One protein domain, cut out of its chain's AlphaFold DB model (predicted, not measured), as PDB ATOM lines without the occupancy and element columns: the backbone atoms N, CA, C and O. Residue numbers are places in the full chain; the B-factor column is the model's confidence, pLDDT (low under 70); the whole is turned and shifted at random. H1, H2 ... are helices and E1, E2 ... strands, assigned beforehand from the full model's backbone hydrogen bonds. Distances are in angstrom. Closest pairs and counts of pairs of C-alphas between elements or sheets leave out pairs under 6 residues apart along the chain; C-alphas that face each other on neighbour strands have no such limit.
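Overview. This is residues 850 to 854 and 862 to 953 of the 1037 residues of an uncharacterized protein of Aquabacterium sp (UniProt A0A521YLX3). With little regular structure, the domain is one antiparallel sheet, E3 E4 E5 E2 E1 E6, curled like part of a barrel, with long loops between strands and a short helix, H1, grazing it. Of 97 printed residues, 34 are in named elements, mostly strand: H1, then E1 to E6. It is compact, with radius of gyration of the C-alphas 12.8 A and spans of 32 by 31 by 26 A.

Arrangement. Start at the hairpin of E4, residues 917 to 926, and E5, residues 929 to 935: N 921 and O 933 are 2.9 A apart. E4 bends by 65 degrees at residue 922. Beside E4 find E3, residues 896 to 898, with N 897 and O 918 at 2.7 A; E3 E4 E5 form a meander, each strand the antiparallel neighbour of the one before. Beside E5 find E2, residues 878 to 880, with N 880 and O 930 at 2.8 A; E2 E3 E4 E5 form a Greek key, that meander with E2 the antiparallel neighbour of E5. E1, residues 869 to 871, follows, with N 879 and O 870 at 2.7 A, then edge strand E6, residues 950 to 952, with N 869 and O 952 at 2.8 A. H1, residues 850 to 854, only grazes the sheet; its O i to N i+4 pair is within hydrogen-bond range.

Along the chain. Find C-alpha 917 at (-21.923, 36.026, 24.101); E4 runs 24.5 A to C-alpha 926 at (-41.043, 49.862, 30.808). E5 spans 19.6 A.

Size, cuts and confidence. Residues 855 to 861 are cut out, a 16.9 A gap between C-alphas 854 and 862. Links E2 to E3, E3 to E4 and E5 to E6 are long. Mean pLDDT of the printed part is 74.9; 28 residues are under 70, among them 862 to 868.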
ATOM      1  N   ALA A 850     -17.453  30.041  23.131       75.81
ATOM      2  CA  ALA A 850     -18.154  30.562  21.959       75.81
ATOM      3  C   ALA A 850     -18.919  29.453  21.221       75.81
ATOM      4  O   ALA A 850     -20.074  29.632  20.848       75.81
ATOM      5  N   GLN A 851     -18.316  28.270  21.062       73.75
ATOM      6  CA  GLN A 851     -18.996  27.129  20.442       73.75
ATOM      7  C   GLN A 851     -20.100  26.557  21.332       73.75
ATOM      8  O   GLN A 851     -21.165  26.214  20.825       73.75
ATOM      9  N   LEU A 852     -19.869  26.471  22.647       76.25
ATOM     10  CA  LEU A 852     -20.899  26.058  23.601       76.25
ATOM     11  C   LEU A 852     -22.091  27.023  23.557       76.25
ATOM     12  O   LEU A 852     -23.233  26.592  23.430       76.25
ATOM     13  N   GLY A 853     -21.812  28.325  23.560       70.12
ATOM     14  CA  GLY A 853     -22.791  29.392  23.402       70.12
ATOM     15  C   GLY A 853     -23.558  29.315  22.081       70.12
ATOM     16  O   GLY A 853     -24.785  29.369  22.084       70.12
ATOM     17  N   GLY A 854     -22.864  29.111  20.959       65.19
ATOM     18  CA  GLY A 854     -23.487  28.922  19.647       65.19
ATOM     19  C   GLY A 854     -24.395  27.688  19.588       65.19
ATOM     20  O   GLY A 854     -25.469  27.731  18.991       65.19
ATOM     21  N   VAL A 862     -38.422  25.635  16.996       41.38
ATOM     22  CA  VAL A 862     -39.888  25.610  17.116       41.38
ATOM     23  C   VAL A 862     -40.430  27.023  17.283       41.38
ATOM     24  O   VAL A 862     -40.660  27.516  18.379       41.38
ATOM     25  N   GLN A 863     -40.739  27.637  16.139       46.09
ATOM     26  CA  GLN A 863     -41.637  28.782  16.009       46.09
ATOM     27  C   GLN A 863     -42.862  28.590  16.909       46.09
ATOM     28  O   GLN A 863     -43.628  27.672  16.640       46.09
ATOM     29  N   ASN A 864     -43.085  29.436  17.924       41.53
ATOM     30  CA  ASN A 864     -44.459  29.873  18.209       41.53
ATOM     31  C   ASN A 864     -44.660  31.083  19.119       41.53
ATOM     32  O   ASN A 864     -45.801  31.532  19.149       41.53
ATOM     33  N   ILE A 865     -43.657  31.692  19.777       44.38
ATOM     34  CA  ILE A 865     -43.872  33.020  20.401       44.38
ATOM     35  C   ILE A 865     -42.717  33.987  20.099       44.38
ATOM     36  O   ILE A 865     -41.604  33.778  20.578       44.38
ATOM     37  N   PRO A 866     -42.951  35.051  19.300       49.41
ATOM     38  CA  PRO A 866     -41.906  35.980  18.902       49.41
ATOM     39  C   PRO A 866     -41.626  36.955  20.048       49.41
ATOM     40  O   PRO A 866     -42.210  38.035  20.122       49.41
ATOM     41  N   GLN A 867     -40.719  36.592  20.954       58.25
ATOM     42  CA  GLN A 867     -39.958  37.616  21.662       58.25
ATOM     43  C   GLN A 867     -38.878  38.113  20.705       58.25
ATOM     44  O   GLN A 867     -37.818  37.514  20.547       58.25
ATOM     45  N   THR A 868     -39.205  39.175  19.980       68.56
ATOM     46  CA  THR A 868     -38.274  39.839  19.075       68.56
ATOM     47  C   THR A 868     -37.393  40.775  19.898       68.56
ATOM     48  O   THR A 868     -37.910  41.695  20.538       68.56
ATOM     49  N   ILE A 869     -36.076  40.542  19.886       76.94
ATOM     50  CA  ILE A 869     -35.106  41.538  20.342       76.94
ATOM     51  C   ILE A 869     -35.053  42.606  19.254       76.94
ATOM     52  O   ILE A 869     -34.532  42.389  18.159       76.94
ATOM     53  N   SER A 870     -35.628  43.758  19.557       84.56
ATOM     54  CA  SER A 870     -35.552  44.953  18.730       84.56
ATOM     55  C   SER A 870     -34.398  45.816  19.204       84.56
ATOM     56  O   SER A 870     -34.203  45.974  20.405       84.56
ATOM     57  N   TRP A 871     -33.658  46.410  18.280       88.19
ATOM     58  CA  TRP A 871     -32.618  47.375  18.596       88.19
ATOM     59  C   TRP A 871     -32.808  48.678  17.839       88.19
ATOM     60  O   TRP A 871     -33.373  48.723  16.743       88.19
ATOM     61  N   THR A 872     -32.322  49.755  18.440       83.25
ATOM     62  CA  THR A 872     -32.325  51.097  17.858       83.25
ATOM     63  C   THR A 872     -30.942  51.721  18.002       83.25
ATOM     64  O   THR A 872     -30.077  51.190  18.691       83.25
ATOM     65  N   THR A 873     -30.728  52.866  17.360       81.88
ATOM     66  CA  THR A 873     -29.510  53.670  17.535       81.88
ATOM     67  C   THR A 873     -29.501  54.462  18.856       81.88
ATOM     68  O   THR A 873     -28.527  55.160  19.137       81.88
ATOM     69  N   GLY A 874     -30.586  54.404  19.643       75.12
ATOM     70  CA  GLY A 874     -30.749  55.109  20.915       75.12
ATOM     71  C   GLY A 874     -30.217  54.335  22.126       75.12
ATOM     72  O   GLY A 874     -29.724  53.221  22.004       75.12
ATOM     73  N   ASN A 875     -30.318  54.945  23.309       73.62
ATOM     74  CA  ASN A 875     -30.067  54.301  24.599       73.62
ATOM     75  C   ASN A 875     -31.403  54.251  25.361       73.62
ATOM     76  O   ASN A 875     -31.957  55.330  25.597       73.62
ATOM     77  N   PRO A 876     -31.930  53.071  25.728       79.00
ATOM     78  CA  PRO A 876     -31.350  51.728  25.591       79.00
ATOM     79  C   PRO A 876     -31.321  51.217  24.145       79.00
ATOM     80  O   PRO A 876     -32.238  51.449  23.356       79.00
ATOM     81  N   ALA A 877     -30.235  50.527  23.794       81.12
ATOM     82  CA  ALA A 877     -29.990  50.065  22.432       81.12
ATOM     83  C   ALA A 877     -30.841  48.851  22.059       81.12
ATOM     84  O   ALA A 877     -31.067  48.635  20.872       81.12
ATOM     85  N   PHE A 878     -31.335  48.086  23.039       88.62
ATOM     86  CA  PHE A 878     -32.091  46.854  22.830       88.62
ATOM     87  C   PHE A 878     -33.379  46.828  23.652       88.62
ATOM     88  O   PHE A 878     -33.472  47.397  24.739       88.62
ATOM     89  N   SER A 879     -34.385  46.134  23.126       86.75
ATOM     90  CA  SER A 879     -35.667  45.926  23.783       86.75
ATOM     91  C   SER A 879     -36.282  44.573  23.427       86.75
ATOM     92  O   SER A 879     -36.146  44.096  22.304       86.75
ATOM     93  N   ILE A 880     -36.992  43.964  24.373       83.81
ATOM     94  CA  ILE A 880     -37.848  42.793  24.171       83.81
ATOM     95  C   ILE A 880     -39.275  43.213  24.498       83.81
ATOM     96  O   ILE A 880     -39.591  43.548  25.639       83.81
ATOM     97  N   THR A 881     -40.153  43.190  23.500       79.31
ATOM     98  CA  THR A 881     -41.581  43.483  23.697       79.31
ATOM     99  C   THR A 881     -42.340  42.233  24.164       79.31
ATOM    100  O   THR A 881     -41.960  41.109  23.842       79.31
ATOM    101  N   ASN A 882     -43.428  42.417  24.926       70.06
ATOM    102  CA  ASN A 882     -44.249  41.349  25.538       70.06
ATOM    103  C   ASN A 882     -43.540  40.499  26.610       70.06
ATOM    104  O   ASN A 882     -43.900  39.348  26.853       70.06
ATOM    105  N   TYR A 883     -42.566  41.092  27.287       62.09
ATOM    106  CA  TYR A 883     -41.688  40.440  28.246       62.09
ATOM    107  C   TYR A 883     -42.397  39.901  29.512       62.09
ATOM    108  O   TYR A 883     -41.986  38.886  30.062       62.09
ATOM    109  N   ASN A 884     -43.515  40.499  29.939       53.91
ATOM    110  CA  ASN A 884     -44.091  40.272  31.276       53.91
ATOM    111  C   ASN A 884     -45.357  39.381  31.325       53.91
ATOM    112  O   ASN A 884     -46.125  39.444  32.280       53.91
ATOM    113  N   ARG A 885     -45.654  38.585  30.286       50.16
ATOM    114  CA  ARG A 885     -46.905  37.788  30.230       50.16
ATOM    115  C   ARG A 885     -46.825  36.383  30.841       50.16
ATOM    116  O   ARG A 885     -47.856  35.719  30.905       50.16
ATOM    117  N   PHE A 886     -45.648  35.920  31.267       48.44
ATOM    118  CA  PHE A 886     -45.408  34.473  31.391       48.44
ATOM    119  C   PHE A 886     -44.713  33.996  32.676       48.44
ATOM    120  O   PHE A 886     -44.368  32.825  32.759       48.44
ATOM    121  N   GLY A 887     -44.552  34.859  33.687       54.09
ATOM    122  CA  GLY A 887     -44.100  34.442  35.027       54.09
ATOM    123  C   GLY A 887     -42.630  34.021  35.140       54.09
ATOM    124  O   GLY A 887     -42.254  33.408  36.128       54.09
ATOM    125  N   TYR A 888     -41.789  34.328  34.149       51.38
ATOM    126  CA  TYR A 888     -40.361  34.001  34.192       51.38
ATOM    127  C   TYR A 888     -39.581  34.938  35.117       51.38
ATOM    128  O   TYR A 888     -39.918  36.114  35.256       51.38
ATOM    129  N   SER A 889     -38.471  34.446  35.680       59.12
ATOM    130  CA  SER A 889     -37.481  35.317  36.313       59.12
ATOM    131  C   SER A 889     -36.913  36.283  35.271       59.12
ATOM    132  O   SER A 889     -36.350  35.857  34.259       59.12
ATOM    133  N   ASN A 890     -37.059  37.577  35.530       66.88
ATOM    134  CA  ASN A 890     -36.538  38.643  34.686       66.88
ATOM    135  C   ASN A 890     -35.021  38.474  34.429       66.88
ATOM    136  O   ASN A 890     -34.315  38.232  35.413       66.88
ATOM    137  N   PRO A 891     -34.479  38.622  33.190       72.62
ATOM    138  CA  PRO A 891     -33.046  38.761  33.014       72.62
ATOM    139  C   PRO A 891     -32.496  39.874  33.890       72.62
ATOM    140  O   PRO A 891     -33.114  40.929  34.064       72.62
ATOM    141  N   GLN A 892     -31.333  39.600  34.446       80.56
ATOM    142  CA  GLN A 892     -30.593  40.478  35.321       80.56
ATOM    143  C   GLN A 892     -29.355  40.993  34.594       80.56
ATOM    144  O   GLN A 892     -28.909  40.436  33.587       80.56
ATOM    145  N   ALA A 893     -28.802  42.100  35.089       81.81
ATOM    146  CA  ALA A 893     -27.543  42.594  34.561       81.81
ATOM    147  C   ALA A 893     -26.469  41.506  34.738       81.81
ATOM    148  O   ALA A 893     -26.302  40.978  35.834       81.81
ATOM    149  N   GLY A 894     -25.765  41.177  33.657       79.19
ATOM    150  CA  GLY A 894     -24.802  40.081  33.596       79.19
ATOM    151  C   GLY A 894     -25.322  38.793  32.954       79.19
ATOM    152  O   GLY A 894     -24.515  37.901  32.715       79.19
ATOM    153  N   ASP A 895     -26.611  38.683  32.621       77.94
ATOM    154  CA  ASP A 895     -27.121  37.555  31.831       77.94
ATOM    155  C   ASP A 895     -26.676  37.669  30.360       77.94
ATOM    156  O   ASP A 895     -26.667  38.762  29.792       77.94
ATOM    157  N   ALA A 896     -26.284  36.556  29.732       77.62
ATOM    158  CA  ALA A 896     -25.784  36.554  28.360       77.62
ATOM    159  C   ALA A 896     -26.897  36.457  27.299       77.62
ATOM    160  O   ALA A 896     -27.902  35.768  27.463       77.62
ATOM    161  N   VAL A 897     -26.655  37.103  26.161       77.31
ATOM    162  CA  VAL A 897     -27.427  37.097  24.917       77.31
ATOM    163  C   VAL A 897     -26.491  36.661  23.795       77.31
ATOM    164  O   VAL A 897     -25.386  37.190  23.660       77.31
ATOM    165  N   ILE A 898     -26.931  35.703  22.981       73.44
ATOM    166  CA  ILE A 898     -26.149  35.146  21.871       73.44
ATOM    167  C   ILE A 898     -26.985  35.231  20.594       73.44
ATOM    168  O   ILE A 898     -28.131  34.785  20.560       73.44
ATOM    169  N   PHE A 899     -26.410  35.791  19.531       72.88
ATOM    170  CA  PHE A 899     -27.049  35.864  18.214       72.88
ATOM    171  C   PHE A 899     -26.630  34.648  17.372       72.88
ATOM    172  O   PHE A 899     -25.448  34.495  17.090       72.88
ATOM    173  N   GLY A 900     -27.553  33.764  16.979       63.91
ATOM    174  CA  GLY A 900     -27.210  32.563  16.192       63.91
ATOM    175  C   GLY A 900     -27.120  32.786  14.675       63.91
ATOM    176  O   GLY A 900     -27.605  33.779  14.139       63.91
ATOM    177  N   THR A 901     -26.523  31.821  13.970       61.09
ATOM    178  CA  THR A 901     -26.216  31.865  12.521       61.09
ATOM    179  C   THR A 901     -27.365  31.453  11.585       61.09
ATOM    180  O   THR A 901     -27.307  31.704  10.378       61.09
ATOM    181  N   ASN A 902     -28.437  30.861  12.117       55.28
ATOM    182  CA  ASN A 902     -29.481  30.179  11.344       55.28
ATOM    183  C   ASN A 902     -30.581  31.152  10.858       55.28
ATOM    184  O   ASN A 902     -31.685  31.155  11.396       55.28
ATOM    185  N   ASN A 903     -30.282  31.943   9.815       48.72
ATOM    186  CA  ASN A 903     -31.173  32.846   9.044       48.72
ATOM    187  C   ASN A 903     -31.218  34.341   9.406       48.72
ATOM    188  O   ASN A 903     -31.899  35.073   8.697       48.72
ATOM    189  N   ASN A 904     -30.487  34.842  10.407       55.00
ATOM    190  CA  ASN A 904     -30.466  36.281  10.713       55.00
ATOM    191  C   ASN A 904     -29.053  36.739  11.111       55.00
ATOM    192  O   ASN A 904     -28.416  36.130  11.964       55.00
ATOM    193  N   ALA A 905     -28.548  37.799  10.478       60.69
ATOM    194  CA  ALA A 905     -27.250  38.382  10.812       60.69
ATOM    195  C   ALA A 905     -27.322  39.141  12.149       60.69
ATOM    196  O   ALA A 905     -28.312  39.832  12.392       60.69
ATOM    197  N   ALA A 906     -26.269  39.050  12.972       70.00
ATOM    198  CA  ALA A 906     -26.058  39.929  14.123       70.00
ATOM    199  C   ALA A 906     -26.297  41.411  13.755       70.00
ATOM    200  O   ALA A 906     -26.100  41.788  12.591       70.00
ATOM    201  N   PRO A 907     -26.680  42.268  14.724       78.81
ATOM    202  CA  PRO A 907     -26.923  43.684  14.474       78.81
ATOM    203  C   PRO A 907     -25.787  44.331  13.666       78.81
ATOM    204  O   PRO A 907     -24.618  44.292  14.057       78.81
ATOM    205  N   ALA A 908     -26.131  44.925  12.520       66.12
ATOM    206  CA  ALA A 908     -25.157  45.581  11.654       66.12
ATOM    207  C   ALA A 908     -24.460  46.733  12.407       66.12
ATOM    208  O   ALA A 908     -25.112  47.525  13.089       66.12
ATOM    209  N   GLY A 909     -23.128  46.816  12.299       66.12
ATOM    210  CA  GLY A 909     -22.335  47.834  13.008       66.12
ATOM    211  C   GLY A 909     -20.956  47.399  13.517       66.12
ATOM    212  O   GLY A 909     -20.275  48.201  14.142       66.12
ATOM    213  N   GLY A 910     -20.515  46.162  13.267       66.81
ATOM    214  CA  GLY A 910     -19.142  45.700  13.544       66.81
ATOM    215  C   GLY A 910     -18.819  45.380  15.011       66.81
ATOM    216  O   GLY A 910     -17.818  44.719  15.265       66.81
ATOM    217  N   SER A 911     -19.657  45.791  15.970       80.12
ATOM    218  CA  SER A 911     -19.496  45.450  17.396       80.12
ATOM    219  C   SER A 911     -20.191  44.151  17.812       80.12
ATOM    220  O   SER A 911     -19.886  43.622  18.881       80.12
ATOM    221  N   TYR A 912     -21.095  43.630  16.976       83.44
ATOM    222  CA  TYR A 912     -21.857  42.412  17.240       83.44
ATOM    223  C   TYR A 912     -21.528  41.331  16.206       83.44
ATOM    224  O   TYR A 912     -21.497  41.600  15.005       83.44
ATOM    225  N   ALA A 913     -21.277  40.116  16.678       81.44
ATOM    226  CA  ALA A 913     -20.957  38.943  15.886       81.44
ATOM    227  C   ALA A 913     -21.878  37.786  16.283       81.44
ATOM    228  O   ALA A 913     -22.316  37.685  17.431       81.44
ATOM    229  N   ASN A 914     -22.168  36.910  15.321       75.00
ATOM    230  CA  ASN A 914     -22.900  35.682  15.608       75.00
ATOM    231  C   ASN A 914     -22.064  34.754  16.507       75.00
ATOM    232  O   ASN A 914     -20.834  34.836  16.521       75.00
ATOM    233  N   ASP A 915     -22.745  33.893  17.263       66.75
ATOM    234  CA  ASP A 915     -22.177  32.897  18.183       66.75
ATOM    235  C   ASP A 915     -21.226  33.495  19.240       66.75
ATOM    236  O   ASP A 915     -20.376  32.815  19.811       66.75
ATOM    237  N   THR A 916     -21.372  34.795  19.510       75.50
ATOM    238  CA  THR A 916     -20.634  35.527  20.542       75.50
ATOM    239  C   THR A 916     -21.586  35.897  21.674       75.50
ATOM    240  O   THR A 916     -22.679  36.407  21.423       75.50
ATOM    241  N   ALA A 917     -21.171  35.637  22.914       75.88
ATOM    242  CA  ALA A 917     -21.923  36.026  24.101       75.88
ATOM    243  C   ALA A 917     -21.730  37.513  24.414       75.88
ATOM    244  O   ALA A 917     -20.606  37.995  24.554       75.88
ATOM    245  N   TYR A 918     -22.848  38.216  24.552       82.94
ATOM    246  CA  TYR A 918     -22.932  39.598  25.004       82.94
ATOM    247  C   TYR A 918     -23.728  39.655  26.297       82.94
ATOM    248  O   TYR A 918     -24.696  38.929  26.434       82.94
ATOM    249  N   TYR A 919     -23.379  40.524  27.234       84.44
ATOM    250  CA  TYR A 919     -23.984  40.513  28.566       84.44
ATOM    251  C   TYR A 919     -24.933  41.694  28.740       84.44
ATOM    252  O   TYR A 919     -24.585  42.830  28.420       84.44
ATOM    253  N   MET A 920     -26.142  41.432  29.230       88.81
ATOM    254  CA  MET A 920     -27.157  42.455  29.465       88.81
ATOM    255  C   MET A 920     -26.707  43.401  30.575       88.81
ATOM    256  O   MET A 920     -26.148  42.988  31.588       88.81
ATOM    257  N   ARG A 921     -26.978  44.692  30.413       91.69
ATOM    258  CA  ARG A 921     -26.743  45.724  31.426       91.69
ATOM    259  C   ARG A 921     -27.715  46.877  31.243       91.69
ATOM    260  O   ARG A 921     -28.404  46.954  30.230       91.69
ATOM    261  N   ASP A 922     -27.753  47.769  32.229       91.06
ATOM    262  CA  ASP A 922     -28.634  48.944  32.232       91.06
ATOM    263  C   ASP A 922     -30.109  48.548  31.983       91.06
ATOM    264  O   ASP A 922     -30.810  49.161  31.184       91.06
ATOM    265  N   ILE A 923     -30.546  47.462  32.633       88.19
ATOM    266  CA  ILE A 923     -31.855  46.843  32.405       88.19
ATOM    267  C   ILE A 923     -32.965  47.679  33.048       88.19
ATOM    268  O   ILE A 923     -32.902  48.000  34.236       88.19
ATOM    269  N   ALA A 924     -34.017  47.961  32.283       88.94
ATOM    270  CA  ALA A 924     -35.233  48.614  32.747       88.94
ATOM    271  C   ALA A 924     -36.473  47.894  32.204       88.94
ATOM    272  O   ALA A 924     -36.507  47.465  31.056       88.94
ATOM    273  N   ILE A 925     -37.524  47.773  33.016       84.38
ATOM    274  CA  ILE A 925     -38.823  47.263  32.558       84.38
ATOM    275  C   ILE A 925     -39.759  48.457  32.397       84.38
ATOM    276  O   ILE A 925     -40.152  49.081  33.382       84.38
ATOM    277  N   VAL A 926     -40.130  48.769  31.156       86.00
ATOM    278  CA  VAL A 926     -41.043  49.862  30.808       86.00
ATOM    279  C   VAL A 926     -42.348  49.256  30.291       86.00
ATOM    280  O   VAL A 926     -42.484  48.865  29.131       86.00
ATOM    281  N   GLY A 927     -43.328  49.117  31.185       85.88
ATOM    282  CA  GLY A 927     -44.590  48.436  30.884       85.88
ATOM    283  C   GLY A 927     -44.387  46.937  30.632       85.88
ATOM    284  O   GLY A 927     -44.005  46.197  31.534       85.88
ATOM    285  N   THR A 928     -44.666  46.478  29.409       79.38
ATOM    286  CA  THR A 928     -44.434  45.087  28.967       79.38
ATOM    287  C   THR A 928     -43.152  44.927  28.151       79.38
ATOM    288  O   THR A 928     -42.972  43.889  27.511       79.38
ATOM    289  N   THR A 929     -42.302  45.949  28.113       81.69
ATOM    290  CA  THR A 929     -41.055  45.949  27.351       81.69
ATOM    291  C   THR A 929     -39.878  45.887  28.314       81.69
ATOM    292  O   THR A 929     -39.784  46.711  29.221       81.69
ATOM    293  N   LEU A 930     -38.991  44.909  28.128       85.19
ATOM    294  CA  LEU A 930     -37.674  44.918  28.757       85.19
ATOM    295  C   LEU A 930     -36.742  45.725  27.872       85.19
ATOM    296  O   LEU A 930     -36.577  45.382  26.709       85.19
ATOM    297  N   GLU A 931     -36.117  46.749  28.413       90.06
ATOM    298  CA  GLU A 931     -35.117  47.559  27.742       90.06
ATOM    299  C   GLU A 931     -33.740  47.317  28.368       90.06
ATOM    300  O   GLU A 931     -33.634  47.161  29.584       90.06
ATOM    301  N   PHE A 932     -32.689  47.235  27.553       91.75
ATOM    302  CA  PHE A 932     -31.332  46.938  28.022       91.75
ATOM    303  C   PHE A 932     -30.255  47.381  27.022       91.75
ATOM    304  O   PHE A 932     -30.519  47.662  25.851       91.75
ATOM    305  N   ASN A 933     -29.009  47.399  27.490       91.25
ATOM    306  CA  ASN A 933     -27.801  47.485  26.677       91.25
ATOM    307  C   ASN A 933     -27.011  46.174  26.761       91.25
ATOM    308  O   ASN A 933     -27.233  45.355  27.652       91.25
ATOM    309  N   LEU A 934     -26.060  45.995  25.846       90.25
ATOM    310  CA  LEU A 934     -25.164  44.842  25.818       90.25
ATOM    311  C   LEU A 934     -23.721  45.265  26.102       90.25
ATOM    312  O   LEU A 934     -23.304  46.337  25.681       90.25
ATOM    313  N   SER A 935     -22.945  44.421  26.776       90.19
ATOM    314  CA  SER A 935     -21.494  44.553  26.949       90.19
ATOM    315  C   SER A 935     -20.758  43.332  26.394       90.19
ATOM    316  O   SER A 935     -21.321  42.247  26.288       90.19
ATOM    317  N   ALA A 936     -19.476  43.487  26.043       86.06
ATOM    318  CA  ALA A 936     -18.646  42.368  25.571       86.06
ATOM    319  C   ALA A 936     -18.203  41.415  26.699       86.06
ATOM    320  O   ALA A 936     -17.804  40.285  26.440       86.06
ATOM    321  N   THR A 937     -18.250  41.872  27.951       85.12
ATOM    322  CA  THR A 937     -17.897  41.094  29.144       85.12
ATOM    323  C   THR A 937     -18.931  41.319  30.242       85.12
ATOM    324  O   THR A 937     -19.555  42.386  30.292       85.12
ATOM    325  N   ASN A 938     -19.107  40.343  31.134       79.44
ATOM    326  CA  ASN A 938     -19.986  40.480  32.293       79.44
ATOM    327  C   ASN A 938     -19.527  41.666  33.171       79.44
ATOM    328  O   ASN A 938     -18.352  41.762  33.526       79.44
ATOM    329  N   GLY A 939     -20.428  42.616  33.443       83.81
ATOM    330  CA  GLY A 939     -20.127  43.874  34.146       83.81
ATOM    331  C   GLY A 939     -19.327  44.918  33.344       83.81
ATOM    332  O   GLY A 939     -19.081  46.017  33.843       83.81
ATOM    333  N   GLY A 940     -18.924  44.613  32.105       88.88
ATOM    334  CA  GLY A 940     -18.175  45.518  31.225       88.88
ATOM    335  C   GLY A 940     -19.015  46.679  30.691       88.88
ATOM    336  O   GLY A 940     -20.238  46.646  30.769       88.88
ATOM    337  N   ALA A 941     -18.372  47.715  30.138       90.81
ATOM    338  CA  ALA A 941     -19.043  48.894  29.572       90.81
ATOM    339  C   ALA A 941     -20.050  48.535  28.461       90.81
ATOM    340  O   ALA A 941     -19.847  47.564  27.729       90.81
ATOM    341  N   ALA A 942     -21.114  49.337  28.323       90.62
ATOM    342  CA  ALA A 942     -22.067  49.192  27.226       90.62
ATOM    343  C   ALA A 942     -21.356  49.346  25.878       90.62
ATOM    344  O   ALA A 942     -20.606  50.300  25.657       90.62
ATOM    345  N   LEU A 943     -21.593  48.387  24.990       90.31
ATOM    346  CA  LEU A 943     -21.193  48.464  23.599       90.31
ATOM    347  C   LEU A 943     -21.989  49.572  22.901       90.31
ATOM    348  O   LEU A 943     -23.124  49.861  23.292       90.31
ATOM    349  N   PRO A 944     -21.417  50.191  21.854       86.88
ATOM    350  CA  PRO A 944     -22.155  51.132  21.030       86.88
ATOM    351  C   PRO A 944     -23.461  50.516  20.519       86.88
ATOM    352  O   PRO A 944     -23.514  49.328  20.172       86.88
ATOM    353  N   ALA A 945     -24.508  51.339  20.451       81.69
ATOM    354  CA  ALA A 945     -25.749  50.947  19.803       81.69
ATOM    355  C   ALA A 945     -25.463  50.521  18.348       81.69
ATOM    356  O   ALA A 945     -24.578  51.105  17.707       81.69
ATOM    357  N   PRO A 946     -26.174  49.516  17.810       82.38
ATOM    358  CA  PRO A 946     -26.041  49.141  16.406       82.38
ATOM    359  C   PRO A 946     -26.250  50.352  15.486       82.38
ATOM    360  O   PRO A 946     -27.021  51.258  15.806       82.38
ATOM    361  N   SER A 947     -25.593  50.385  14.323       81.50
ATOM    362  CA  SER A 947     -25.613  51.560  13.432       81.50
ATOM    363  C   SER A 947     -26.941  51.765  12.685       81.50
ATOM    364  O   SER A 947     -27.081  52.712  11.912       81.50
ATOM    365  N   GLY A 948     -27.933  50.908  12.929       81.88
ATOM    366  CA  GLY A 948     -29.289  51.020  12.411       81.88
ATOM    367  C   GLY A 948     -30.293  50.371  13.355       81.88
ATOM    368  O   GLY A 948     -29.919  49.623  14.254       81.88
ATOM    369  N   SER A 949     -31.578  50.650  13.150       80.88
ATOM    370  CA  SER A 949     -32.651  49.943  13.843       80.88
ATOM    371  C   SER A 949     -32.951  48.618  13.158       80.88
ATOM    372  O   SER A 949     -32.974  48.539  11.929       80.88
ATOM    373  N   GLY A 950     -33.251  47.600  13.944       81.12
ATOM    374  CA  GLY A 950     -33.648  46.302  13.433       81.12
ATOM    375  C   GLY A 950     -34.374  45.516  14.500       81.12
ATOM    376  O   GLY A 950     -34.501  45.942  15.646       81.12
ATOM    377  N   SER A 951     -34.895  44.371  14.107       77.12
ATOM    378  CA  SER A 951     -35.548  43.472  15.032       77.12
ATOM    379  C   SER A 951     -35.223  42.059  14.604       77.12
ATOM    380  O   SER A 951     -35.473  41.695  13.455       77.12
ATOM    381  N   GLN A 952     -34.661  41.276  15.508       69.75
ATOM    382  CA  GLN A 952     -34.389  39.870  15.283       69.75
ATOM    383  C   GLN A 952     -35.235  39.100  16.270       69.75
ATOM    384  O   GLN A 952     -35.197  39.353  17.471       69.75
ATOM    385  N   THR A 953     -35.997  38.137  15.770       57.34
ATOM    386  CA  THR A 953     -36.348  36.996  16.608       57.34
ATOM    387  C   THR A 953     -35.026  36.269  16.813       57.34
ATOM    388  O   THR A 953     -34.497  35.757  15.818       57.34
TER     389      THR A 953